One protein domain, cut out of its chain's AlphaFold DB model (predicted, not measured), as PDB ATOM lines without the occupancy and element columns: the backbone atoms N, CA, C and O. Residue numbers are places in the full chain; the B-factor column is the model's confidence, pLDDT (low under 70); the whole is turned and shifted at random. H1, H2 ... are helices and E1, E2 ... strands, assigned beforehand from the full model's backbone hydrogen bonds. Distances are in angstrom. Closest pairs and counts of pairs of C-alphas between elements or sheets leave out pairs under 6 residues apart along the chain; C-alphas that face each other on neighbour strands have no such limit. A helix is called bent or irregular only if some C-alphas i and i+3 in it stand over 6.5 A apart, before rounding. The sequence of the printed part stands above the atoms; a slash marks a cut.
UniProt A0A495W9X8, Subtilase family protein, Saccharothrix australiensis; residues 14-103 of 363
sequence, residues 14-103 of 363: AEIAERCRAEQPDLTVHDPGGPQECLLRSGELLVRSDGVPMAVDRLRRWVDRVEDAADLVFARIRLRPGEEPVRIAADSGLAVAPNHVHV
ATOM      1  N   ALA A  14     341.796 299.931 216.904       86.19
ATOM      2  CA  ALA A  14     340.517 300.642 216.879       86.19
ATOM      3  C   ALA A  14     340.079 301.025 215.461       86.19
ATOM      4  O   ALA A  14     338.924 300.809 215.092       86.19
ATOM      5  N   GLU A  15     340.991 301.540 214.636       85.81
ATOM      6  CA  GLU A  15     340.685 301.860 213.241       85.81
ATOM      7  C   GLU A  15     340.443 300.606 212.395       85.81
ATOM      8  O   GLU A  15     339.594 300.638 211.506       85.81
ATOM      9  N   ILE A  16     341.141 299.495 212.664       84.56
ATOM     10  CA  ILE A  16     340.855 298.203 212.017       84.56
ATOM     11  C   ILE A  16     339.434 297.747 212.354       84.56
ATOM     12  O   ILE A  16     338.673 297.415 211.443       84.56
ATOM     13  N   ALA A  17     339.066 297.768 213.637       87.88
ATOM     14  CA  ALA A  17     337.737 297.370 214.087       87.88
ATOM     15  C   ALA A  17     336.633 298.254 213.489       87.88
ATOM     16  O   ALA A  17     335.611 297.742 213.039       87.88
ATOM     17  N   GLU A  18     336.853 299.569 213.416       88.00
ATOM     18  CA  GLU A  18     335.922 300.498 212.770       88.00
ATOM     19  C   GLU A  18     335.765 300.200 211.273       88.00
ATOM     20  O   GLU A  18     334.643 300.082 210.782       88.00
ATOM     21  N   ARG A  19     336.877 300.031 210.545       84.25
ATOM     22  CA  ARG A  19     336.867 299.786 209.092       84.25
ATOM     23  C   ARG A  19     336.196 298.473 208.709       84.25
ATOM     24  O   ARG A  19     335.611 298.405 207.636       84.25
ATOM     25  N   CYS A  20     336.297 297.459 209.564       86.31
ATOM     26  CA  CYS A  20     335.730 296.136 209.313       86.31
ATOM     27  C   CYS A  20     334.344 295.951 209.944       86.31
ATOM     28  O   CYS A  20     333.813 294.847 209.906       86.31
ATOM     29  N   ARG A  21     333.748 296.980 210.567       88.75
ATOM     30  CA  ARG A  21     332.497 296.835 211.331       88.75
ATOM     31  C   ARG A  21     331.333 296.312 210.485       88.75
ATOM     32  O   ARG A  21     330.475 295.609 211.012       88.75
ATOM     33  N   ALA A  22     331.276 296.672 209.204       88.00
ATOM     34  CA  ALA A  22     330.203 296.233 208.313       88.00
ATOM     35  C   ALA A  22     330.307 294.731 207.994       88.00
ATOM     36  O   ALA A  22     329.296 294.033 207.974       88.00
ATOM     37  N   GLU A  23     331.526 294.234 207.790       89.12
ATOM     38  CA  GLU A  23     331.812 292.847 207.413       89.12
ATOM     39  C   GLU A  23     332.017 291.933 208.633       89.12
ATOM     40  O   GLU A  23     331.844 290.719 208.539       89.12
ATOM     41  N   GLN A  24     332.408 292.502 209.774       90.31
ATOM     42  CA  GLN A  24     332.753 291.828 211.028       90.31
ATOM     43  C   GLN A  24     332.111 292.580 212.216       90.31
ATOM     44  O   GLN A  24     332.815 293.190 213.023       90.31
ATOM     45  N   PRO A  25     330.769 292.573 212.348       91.19
ATOM     46  CA  PRO A  25     330.063 293.337 213.383       91.19
ATOM     47  C   PRO A  25     330.354 292.860 214.811       91.19
ATOM     48  O   PRO A  25     330.041 293.558 215.773       91.19
ATOM     49  N   ASP A  26     330.930 291.668 214.953       93.06
ATOM     50  CA  ASP A  26     331.342 291.093 216.222       93.06
ATOM     51  C   ASP A  26     332.804 291.405 216.584       93.06
ATOM     52  O   ASP A  26     333.242 291.002 217.656       93.06
ATOM     53  N   LEU A  27     333.560 292.122 215.751       94.62
ATOM     54  CA  LEU A  27     334.937 292.518 216.038       94.62
ATOM     55  C   LEU A  27     334.978 293.672 217.049       94.62
ATOM     56  O   LEU A  27     334.411 294.738 216.812       94.62
ATOM     57  N   THR A  28     335.692 293.489 218.161       94.69
ATOM     58  CA  THR A  28     335.864 294.537 219.177       94.69
ATOM     59  C   THR A  28     337.304 294.636 219.675       94.69
ATOM     60  O   THR A  28     338.082 293.687 219.560       94.69
ATOM     61  N   VAL A  29     337.643 295.799 220.234       95.38
ATOM     62  CA  VAL A  29     338.935 296.089 220.868       95.38
ATOM     63  C   VAL A  29     338.739 296.098 222.380       95.38
ATOM     64  O   VAL A  29     337.919 296.857 222.898       95.38
ATOM     65  N   HIS A  30     339.502 295.273 223.091       96.25
ATOM     66  CA  HIS A  30     339.683 295.397 224.539       96.25
ATOM     67  C   HIS A  30     340.769 296.430 224.829       96.25
ATOM     68  O   HIS A  30     341.760 296.446 224.111       96.25
ATOM     69  N   ASP A  31     340.589 297.247 225.871       95.69
ATOM     70  CA  ASP A  31     341.576 298.220 226.378       95.69
ATOM     71  C   ASP A  31     342.262 299.086 225.289       95.69
ATOM     72  O   ASP A  31     343.486 299.052 225.154       95.69
ATOM     73  N   PRO A  32     341.501 299.845 224.470       93.31
ATOM     74  CA  PRO A  32     342.054 300.607 223.348       93.31
ATOM     75  C   PRO A  32     343.101 301.633 223.809       93.31
ATOM     76  O   PRO A  32     342.816 302.508 224.628       93.31
ATOM     77  N   GLY A  33     344.313 301.536 223.258       88.75
ATOM     78  CA  GLY A  33     345.480 302.341 223.631       88.75
ATOM     79  C   GLY A  33     346.111 301.997 224.988       88.75
ATOM     80  O   GLY A  33     347.046 302.683 225.407       88.75
ATOM     81  N   GLY A  34     345.611 300.973 225.681       93.75
ATOM     82  CA  GLY A  34     346.110 300.528 226.977       93.75
ATOM     83  C   GLY A  34     347.071 299.333 226.897       93.75
ATOM     84  O   GLY A  34     347.318 298.776 225.825       93.75
ATOM     85  N   PRO A  35     347.667 298.929 228.034       94.06
ATOM     86  CA  PRO A  35     348.647 297.842 228.082       94.06
ATOM     87  C   PRO A  35     348.056 296.461 227.762       94.06
ATOM     88  O   PRO A  35     348.812 295.550 227.438       94.06
ATOM     89  N   GLN A  36     346.734 296.293 227.849       96.06
ATOM     90  CA  GLN A  36     346.044 295.037 227.561       96.06
ATOM     91  C   GLN A  36     345.416 295.018 226.163       96.06
ATOM     92  O   GLN A  36     344.670 294.088 225.861       96.06
ATOM     93  N   GLU A  37     345.705 296.005 225.303       95.19
ATOM     94  CA  GLU A  37     344.985 296.193 224.040       95.19
ATOM     95  C   GLU A  37     344.965 294.916 223.183       95.19
ATOM     96  O   GLU A  37     346.016 294.374 222.844       95.19
ATOM     97  N   CYS A  38     343.797 294.398 222.810       95.56
ATOM     98  CA  CYS A  38     343.719 293.252 221.898       95.56
ATOM     99  C   CYS A  38     342.397 293.207 221.129       95.56
ATOM    100  O   CYS A  38     341.376 293.707 221.602       95.56
ATOM    101  N   LEU A  39     342.403 292.571 219.953       95.62
ATOM    102  CA  LEU A  39     341.186 292.312 219.182       95.62
ATOM    103  C   LEU A  39     340.553 290.982 219.589       95.62
ATOM    104  O   LEU A  39     341.249 290.000 219.853       95.62
ATOM    105  N   LEU A  40     339.224 290.934 219.596       96.12
ATOM    106  CA  LEU A  40     338.465 289.740 219.959       96.12
ATOM    107  C   LEU A  40     337.094 289.687 219.283       96.12
ATOM    108  O   LEU A  40     336.540 290.709 218.874       96.12
ATOM    109  N   ARG A  41     336.531 288.477 219.216       96.56
ATOM    110  CA  ARG A  41     335.123 288.246 218.887       96.56
ATOM    111  C   ARG A  41     334.266 288.578 220.104       96.56
ATOM    112  O   ARG A  41     334.352 287.930 221.150       96.56
ATOM    113  N   SER A  42     333.458 289.622 219.981       94.44
ATOM    114  CA  SER A  42     332.540 290.079 221.019       94.44
ATOM    115  C   SER A  42     331.618 288.944 221.461       94.44
ATOM    116  O   SER A  42     331.033 288.216 220.658       94.44
ATOM    117  N   GLY A  43     331.523 288.764 222.777       95.56
ATOM    118  CA  GLY A  43     330.669 287.745 223.371       95.56
ATOM    119  C   GLY A  43     331.090 286.294 223.109       95.56
ATOM    120  O   GLY A  43     330.247 285.409 223.235       95.56
ATOM    121  N   GLU A  44     332.347 286.010 222.754       96.44
ATOM    122  CA  GLU A  44     332.830 284.633 222.589       96.44
ATOM    123  C   GLU A  44     333.871 284.238 223.641       96.44
ATOM    124  O   GLU A  44     334.887 284.910 223.824       96.44
ATOM    125  N   LEU A  45     333.646 283.082 224.273       97.12
ATOM    126  CA  LEU A  45     334.665 282.342 225.016       97.12
ATOM    127  C   LEU A  45     334.902 280.980 224.361       97.12
ATOM    128  O   LEU A  45     333.965 280.319 223.915       97.12
ATOM    129  N   LEU A  46     336.147 280.525 224.366       96.31
ATOM    130  CA  LEU A  46     336.563 279.183 223.988       96.31
ATOM    131  C   LEU A  46     336.914 278.386 225.243       96.31
ATOM    132  O   LEU A  46     337.597 278.869 226.148       96.31
ATOM    133  N   VAL A  47     336.454 277.142 225.284       95.19
ATOM    134  CA  VAL A  47     336.695 276.204 226.384       95.19
ATOM    135  C   VAL A  47     336.919 274.816 225.813       95.19
ATOM    136  O   VAL A  47     336.335 274.475 224.790       95.19
ATOM    137  N   ARG A  48     337.747 273.988 226.449       93.38
ATOM    138  CA  ARG A  48     337.843 272.577 226.050       93.38
ATOM    139  C   ARG A  48     336.500 271.871 226.240       93.38
ATOM    140  O   ARG A  48     335.793 272.156 227.205       93.38
ATOM    141  N   SER A  49     336.169 270.917 225.370       91.44
ATOM    142  CA  SER A  49     334.871 270.222 225.406       91.44
ATOM    143  C   SER A  49     334.608 269.511 226.744       91.44
ATOM    144  O   SER A  49     333.474 269.478 227.214       91.44
ATOM    145  N   ASP A  50     335.654 269.005 227.407       91.31
ATOM    146  CA  ASP A  50     335.575 268.393 228.744       91.31
ATOM    147  C   ASP A  50     335.283 269.405 229.873       91.31
ATOM    148  O   ASP A  50     334.729 269.038 230.909       91.31
ATOM    149  N   GLY A  51     335.605 270.684 229.667       92.81
ATOM    150  CA  GLY A  51     335.346 271.782 230.599       92.81
ATOM    151  C   GLY A  51     333.970 272.439 230.448       92.81
ATOM    152  O   GLY A  51     333.567 273.195 231.336       92.81
ATOM    153  N   VAL A  52     333.232 272.149 229.369       93.88
ATOM    154  CA  VAL A  52     331.938 272.786 229.059       93.88
ATOM    155  C   VAL A  52     330.924 272.664 230.199       93.88
ATOM    156  O   VAL A  52     330.373 273.699 230.575       93.88
ATOM    157  N   PRO A  53     330.680 271.485 230.813       94.50
ATOM    158  CA  PRO A  53     329.666 271.374 231.864       94.50
ATOM    159  C   PRO A  53     329.942 272.295 233.060       94.50
ATOM    160  O   PRO A  53     329.033 272.946 233.572       94.50
ATOM    161  N   MET A  54     331.210 272.392 233.478       95.56
ATOM    162  CA  MET A  54     331.626 273.268 234.576       95.56
ATOM    163  C   MET A  54     331.550 274.748 234.184       95.56
ATOM    164  O   MET A  54     331.110 275.571 234.988       95.56
ATOM    165  N   ALA A  55     331.963 275.093 232.962       94.81
ATOM    166  CA  ALA A  55     331.891 276.460 232.458       94.81
ATOM    167  C   ALA A  55     330.445 276.952 232.356       94.81
ATOM    168  O   ALA A  55     330.143 278.041 232.835       94.81
ATOM    169  N   VAL A  56     329.532 276.141 231.820       95.00
ATOM    170  CA  VAL A  56     328.111 276.499 231.718       95.00
ATOM    171  C   VAL A  56     327.481 276.676 233.095       95.00
ATOM    172  O   VAL A  56     326.775 277.659 233.294       95.00
ATOM    173  N   ASP A  57     327.746 275.790 234.060       95.94
ATOM    174  CA  ASP A  57     327.175 275.916 235.407       95.94
ATOM    175  C   ASP A  57     327.652 277.190 236.121       95.94
ATOM    176  O   ASP A  57     326.845 277.980 236.624       95.94
ATOM    177  N   ARG A  58     328.967 277.446 236.107       96.50
ATOM    178  CA  ARG A  58     329.561 278.599 236.800       96.50
ATOM    179  C   ARG A  58     329.304 279.927 236.101       96.50
ATOM    180  O   ARG A  58     329.132 280.939 236.775       96.50
ATOM    181  N   LEU A  59     329.262 279.930 234.770       96.81
ATOM    182  CA  LEU A  59     329.068 281.136 233.967       96.81
ATOM    183  C   LEU A  59     327.610 281.337 233.533       96.81
ATOM    184  O   LEU A  59     327.331 282.285 232.805       96.81
ATOM    185  N   ARG A  60     326.661 280.511 234.004       96.06
ATOM    186  CA  ARG A  60     325.241 280.492 233.577       96.06
ATOM    187  C   ARG A  60     324.549 281.856 233.511       96.06
ATOM    188  O   ARG A  60     323.590 282.032 232.765       96.06
ATOM    189  N   ARG A  61     325.000 282.816 234.326       96.62
ATOM    190  CA  ARG A  61     324.495 284.194 234.336       96.62
ATOM    191  C   ARG A  61     324.781 284.923 233.020       96.62
ATOM    192  O   ARG A  61     323.942 285.709 232.592       96.62
ATOM    193  N   TRP A  62     325.944 284.678 232.432       97.56
ATOM    194  CA  TRP A  62     326.462 285.372 231.255       97.56
ATOM    195  C   TRP A  62     326.297 284.566 229.972       97.56
ATOM    196  O   TRP A  62     326.333 285.144 228.893       97.56
ATOM    197  N   VAL A  63     326.102 283.248 230.066       97.06
ATOM    198  CA  VAL A  63     325.916 282.375 228.899       97.06
ATOM    199  C   VAL A  63     324.546 282.613 228.250       97.06
ATOM    200  O   VAL A  63     323.517 282.666 228.933       97.06
ATOM    201  N   ASP A  64     324.556 282.756 226.924       97.19
ATOM    202  CA  ASP A  64     323.388 282.686 226.040       97.19
ATOM    203  C   ASP A  64     323.211 281.252 225.518       97.19
ATOM    204  O   ASP A  64     322.202 280.601 225.785       97.19
ATOM    205  N   ARG A  65     324.238 280.718 224.846       96.31
ATOM    206  CA  ARG A  65     324.244 279.353 224.298       96.31
ATOM    207  C   ARG A  65     325.657 278.783 224.185       96.31
ATOM    208  O   ARG A  65     326.643 279.510 224.279       96.31
ATOM    209  N   VAL A  66     325.742 277.477 223.953       94.81
ATOM    210  CA  VAL A  66     326.991 276.773 223.636       94.81
ATOM    211  C   VAL A  66     326.884 276.235 222.219       94.81
ATOM    212  O   VAL A  66     325.880 275.626 221.860       94.81
ATOM    213  N   GLU A  67     327.912 276.485 221.426       92.44
ATOM    214  CA  GLU A  67     328.079 275.958 220.080       92.44
ATOM    215  C   GLU A  67     329.255 274.979 220.117       92.44
ATOM    216  O   GLU A  67     330.369 275.347 220.504       92.44
ATOM    217  N   ASP A  68     329.021 273.727 219.725       78.75
ATOM    218  CA  ASP A  68     330.121 272.795 219.506       78.75
ATOM    219  C   ASP A  68     330.965 273.318 218.341       78.75
ATOM    220  O   ASP A  68     330.452 273.562 217.244       78.75
ATOM    221  N   ALA A  69     332.271 273.495 218.553       68.44
ATOM    222  CA  ALA A  69     333.179 273.686 217.433       68.44
ATOM    223  C   ALA A  69     333.431 272.288 216.864       68.44
ATOM    224  O   ALA A  69     334.350 271.610 217.308       68.44
ATOM    225  N   ALA A  70     332.541 271.855 215.961       55.84
ATOM    226  CA  ALA A  70     332.259 270.463 215.580       55.84
ATOM    227  C   ALA A  70     333.473 269.553 215.290       55.84
ATOM    228  O   ALA A  70     333.340 268.335 215.370       55.84
ATOM    229  N   ASP A  71     334.656 270.118 215.041       65.69
ATOM    230  CA  ASP A  71     335.882 269.381 214.724       65.69
ATOM    231  C   ASP A  71     337.053 269.640 215.687       65.69
ATOM    232  O   ASP A  71     338.106 269.005 215.569       65.69
ATOM    233  N   LEU A  72     336.896 270.545 216.656       71.62
ATOM    234  CA  LEU A  72     337.889 270.854 217.684       71.62
ATOM    235  C   LEU A  72     337.543 270.140 218.995       71.62
ATOM    236  O   LEU A  72     336.384 269.918 219.323       71.62
ATOM    237  N   VAL A  73     338.553 269.864 219.825       86.88
ATOM    238  CA  VAL A  73     338.339 269.450 221.234       86.88
ATOM    239  C   VAL A  73     337.964 270.638 222.136       86.88
ATOM    240  O   VAL A  73     338.287 270.670 223.327       86.88
ATOM    241  N   PHE A  74     337.314 271.636 221.543       90.88
ATOM    242  CA  PHE A  74     336.889 272.882 222.153       90.88
ATOM    243  C   PHE A  74     335.444 273.181 221.754       90.88
ATOM    244  O   PHE A  74     334.969 272.754 220.708       90.88
ATOM    245  N   ALA A  75     334.751 273.935 222.592       93.56
ATOM    246  CA  ALA A  75     333.440 274.491 222.321       93.56
ATOM    247  C   ALA A  75     333.502 276.013 222.427       93.56
ATOM    248  O   ALA A  75     334.329 276.576 223.156       93.56
ATOM    249  N   ARG A  76     332.591 276.667 221.713       95.25
ATOM    250  CA  ARG A  76     332.387 278.105 221.781       95.25
ATOM    251  C   ARG A  76     331.202 278.394 222.694       95.25
ATOM    252  O   ARG A  76     330.078 277.972 222.438       95.25
ATOM    253  N   ILE A  77     331.441 279.150 223.753       95.94
ATOM    254  CA  ILE A  77     330.396 279.707 224.606       95.94
ATOM    255  C   ILE A  77     330.051 281.093 224.064       95.94
ATOM    256  O   ILE A  77     330.902 281.983 224.018       95.94
ATOM    257  N   ARG A  78     328.788 281.272 223.675       97.00
ATOM    258  CA  ARG A  78     328.215 282.569 223.320       97.00
ATOM    259  C   ARG A  78     327.702 283.240 224.584       97.00
ATOM    260  O   ARG A  78     326.875 282.676 225.305       97.00
ATOM    261  N   LEU A  79     328.206 284.432 224.851       97.56
ATOM    262  CA  LEU A  79     327.772 285.279 225.948       97.56
ATOM    263  C   LEU A  79     326.552 286.105 225.537       97.56
ATOM    264  O   LEU A  79     326.293 286.340 224.356       97.56
ATOM    265  N   ARG A  80     325.804 286.561 226.537       97.19
ATOM    266  CA  ARG A  80     324.694 287.494 226.354       97.19
ATOM    267  C   ARG A  80     325.204 288.838 225.808       97.19
ATOM    268  O   ARG A  80     326.364 289.190 226.030       97.19
ATOM    269  N   PRO A  81     324.353 289.610 225.110       95.06
ATOM    270  CA  PRO A  81     324.752 290.903 224.560       95.06
ATOM    271  C   PRO A  81     325.301 291.859 225.627       95.06
ATOM    272  O   PRO A  81     324.684 292.036 226.677       95.06
ATOM    273  N   GLY A  82     326.432 292.503 225.329       92.75
ATOM    274  CA  GLY A  82     327.077 293.495 226.200       92.75
ATOM    275  C   GLY A  82     328.017 292.922 227.265       92.75
ATOM    276  O   GLY A  82     328.609 293.693 228.012       92.75
ATOM    277  N   GLU A  83     328.171 291.601 227.342       96.44
ATOM    278  CA  GLU A  83     329.082 290.964 228.293       96.44
ATOM    279  C   GLU A  83     330.542 291.001 227.811       96.44
ATOM    280  O   GLU A  83     330.833 290.817 226.628       96.44
ATOM    281  N   GLU A  84     331.473 291.209 228.746       95.31
ATOM    282  CA  GLU A  84     332.903 291.392 228.467       95.31
ATOM    283  C   GLU A  84     333.683 290.072 228.636       95.31
ATOM    284  O   GLU A  84     333.966 289.667 229.770       95.31
ATOM    285  N   PRO A  85     334.074 289.381 227.545       96.81
ATOM    286  CA  PRO A  85     334.691 288.055 227.636       96.81
ATOM    287  C   PRO A  85     336.035 288.063 228.369       96.81
ATOM    288  O   PRO A  85     336.298 287.140 229.137       96.81
ATOM    289  N   VAL A  86     336.864 289.100 228.194       97.06
ATOM    290  CA  VAL A  86     338.170 289.213 228.874       97.06
ATOM    291  C   VAL A  86     337.989 289.232 230.389       97.06
ATOM    292  O   VAL A  86     338.602 288.438 231.103       97.06
ATOM    293  N   ARG A  87     337.086 290.087 230.877       96.31
ATOM    294  CA  ARG A  87     336.787 290.204 232.304       96.31
ATOM    295  C   ARG A  87     336.173 288.924 232.862       96.31
ATOM    296  O   ARG A  87     336.598 288.450 233.909       96.31
ATOM    297  N   ILE A  88     335.202 288.341 232.158       96.94
ATOM    298  CA  ILE A  88     334.551 287.095 232.590       96.94
ATOM    299  C   ILE A  88     335.565 285.952 232.673       96.94
ATOM    300  O   ILE A  88     335.553 285.210 233.652       96.94
ATOM    301  N   ALA A  89     336.449 285.812 231.681       96.31
ATOM    302  CA  ALA A  89     337.488 284.789 231.700       96.31
ATOM    303  C   ALA A  89     338.420 284.969 232.907       96.31
ATOM    304  O   ALA A  89     338.585 284.022 233.682       96.31
ATOM    305  N   ALA A  90     338.930 286.187 233.119       94.81
ATOM    306  CA  ALA A  90     339.823 286.518 234.227       94.81
ATOM    307  C   ALA A  90     339.187 286.268 235.608       94.81
ATOM    308  O   ALA A  90     339.800 285.631 236.466       94.81
ATOM    309  N   ASP A  91     337.937 286.696 235.807       95.19
ATOM    310  CA  ASP A  91     337.236 286.585 237.093       95.19
ATOM    311  C   ASP A  91     336.751 285.148 237.388       95.19
ATOM    312  O   ASP A  91     336.462 284.802 238.536       95.19
ATOM    313  N   SER A  92     336.639 284.287 236.368       93.81
ATOM    314  CA  SER A  92     336.037 282.953 236.511       93.81
ATOM    315  C   SER A  92     336.907 281.933 237.255       93.81
ATOM    316  O   SER A  92     336.374 280.997 237.864       93.81
ATOM    317  N   GLY A  93     338.235 282.061 237.159       90.69
ATOM    318  CA  GLY A  93     339.185 281.025 237.581       90.69
ATOM    319  C   GLY A  93     339.041 279.695 236.823       90.69
ATOM    320  O   GLY A  93     339.480 278.654 237.318       90.69
ATOM    321  N   LEU A  94     338.383 279.696 235.661       92.25
ATOM    322  CA  LEU A  94     338.188 278.525 234.806       92.25
ATOM    323  C   LEU A  94     339.179 278.539 233.641       92.25
ATOM    324  O   LEU A  94     339.671 279.586 233.237       92.25
ATOM    325  N   ALA A  95     339.418 277.372 233.041       91.50
ATOM    326  CA  ALA A  95     340.198 277.245 231.809       91.50
ATOM    327  C   ALA A  95     339.365 277.644 230.572       91.50
ATOM    328  O   ALA A  95     339.102 276.820 229.693       91.50
ATOM    329  N   VAL A  96     338.912 278.897 230.546       94.19
ATOM    330  CA  VAL A  96     338.217 279.541 229.424       94.19
ATOM    331  C   VAL A  96     339.051 280.721 228.936       94.19
ATOM    332  O   VAL A  96     339.751 281.346 229.728       94.19
ATOM    333  N   ALA A  97     338.976 281.041 227.650       96.19
ATOM    334  CA  ALA A  97     339.663 282.198 227.080       96.19
ATOM    335  C   ALA A  97     338.739 282.945 226.112       96.19
ATOM    336  O   ALA A  97     337.907 282.299 225.479       96.19
ATOM    337  N   PRO A  98     338.866 284.273 225.958       97.62
ATOM    338  CA  PRO A  98     338.254 284.986 224.838       97.62
ATOM    339  C   PRO A  98     338.658 284.362 223.495       97.62
ATOM    340  O   PRO A  98     339.759 283.826 223.377       97.62
ATOM    341  N   ASN A  99     337.787 284.434 222.486       97.38
ATOM    342  CA  ASN A  99     338.195 284.135 221.110       97.38
ATOM    343  C   ASN A  99     338.891 285.374 220.524       97.38
ATOM    344  O   ASN A  99     338.225 286.325 220.102       97.38
ATOM    345  N   HIS A 100     340.221 285.396 220.562       97.88
ATOM    346  CA  HIS A 100     341.011 286.530 220.096       97.88
ATOM    347  C   HIS A 100     341.040 286.571 218.575       97.88
ATOM    348  O   HIS A 100     341.030 285.540 217.904       97.88
ATOM    349  N   VAL A 101     341.107 287.783 218.038       96.75
ATOM    350  CA  VAL A 101     341.248 288.024 216.606       96.75
ATOM    351  C   VAL A 101     342.713 288.296 216.293       96.75
ATOM    352  O   VAL A 101     343.383 289.105 216.935       96.75
ATOM    353  N   HIS A 102     343.201 287.586 215.289       94.69
ATOM    354  CA  HIS A 102     344.554 287.665 214.768       94.69
ATOM    355  C   HIS A 102     344.575 288.578 213.556       94.69
ATOM    356  O   HIS A 102     343.625 288.605 212.769       94.69
ATOM    357  N   VAL A 103     345.699 289.258 213.366       90.06
ATOM    358  CA  VAL A 103     345.917 290.138 212.222       90.06
ATOM    359  C   VAL A 103     347.109 289.616 211.423       90.06
ATOM    360  O   VAL A 103     348.191 289.426 211.976       90.06
TER     361      VAL A 103
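This is residues 14 to 103 of the 363 residues of the protein "Subtilase family protein" of Saccharothrix australiensis (UniProt A0A495W9X8). A strongly twisted antiparallel sheet of five strands is built round the long, sharply bent strand E2, with E1 and E4 along one side and E5 along the other. H2 and H3 pack on the same face, while H1 sits by E1 at the far end from H2. The printed part has 90 residues, in the order H1 E1 E2 H2 E3 E4 H3 E5, a mixed class of helices and strands. It is compact, with a radius of gyration of the C-alphas of 13.2 A and spans of 37 by 27 by 21 A.

E2, residues 38 to 48, bends by 93 degrees at residue 43. E1, residues 27 to 30, forms a hairpin with E2; N 30 and O 38 are 2.9 A apart. E4, residues 74 to 79, lies on the same side of E2, with N 77 to O 45 at 2.8 A. E5, residues 96 to 103, lies on the other side, with N 46 to O 97 at 2.7 A. E3, residues 63 to 68, is an edge strand in a hairpin with E4, with N 67 to O 76 at 2.8 A. H3, residues 85 to 92, is on the sheet; its closest C-alpha pair with E5 is Pro 85 and Pro 98, 5.5 A. H2, residues 49 to 59, is on the same face, along E4 at 11 degrees on the local plane, at a height over the sheet of 8.1 A. H2 and H3 are close but not clearly touching, the C-alphas of Leu 59 and Ser 92 being closest at 7.6 A. H1, residues 14 to 19, is on the sheet; the C-alphas of Ala 17 and Leu 27 in E1 are closest, 5.9 A. In H1 and H3 every O i to N i+4 pair is within hydrogen-bond range, in H2 5 of 7.

H1 begins at C-alpha 14 (340.517, 300.642, 216.879). E2 is 21.9 A long, E5 21.6 A, E4 15.8 A and H2 15.0 A. H2 is irregular, with C-alphas 50 and 53 7.3 A apart. E5 ends at C-alpha 103 (345.917, 290.138, 212.222).

The farthest C-alphas, of Glu 15 and Pro 53, are 37.4 A apart. The printed part has no cut and no long link. Mean pLDDT of the printed part is 92.5; residues 69 to 71 are under 70.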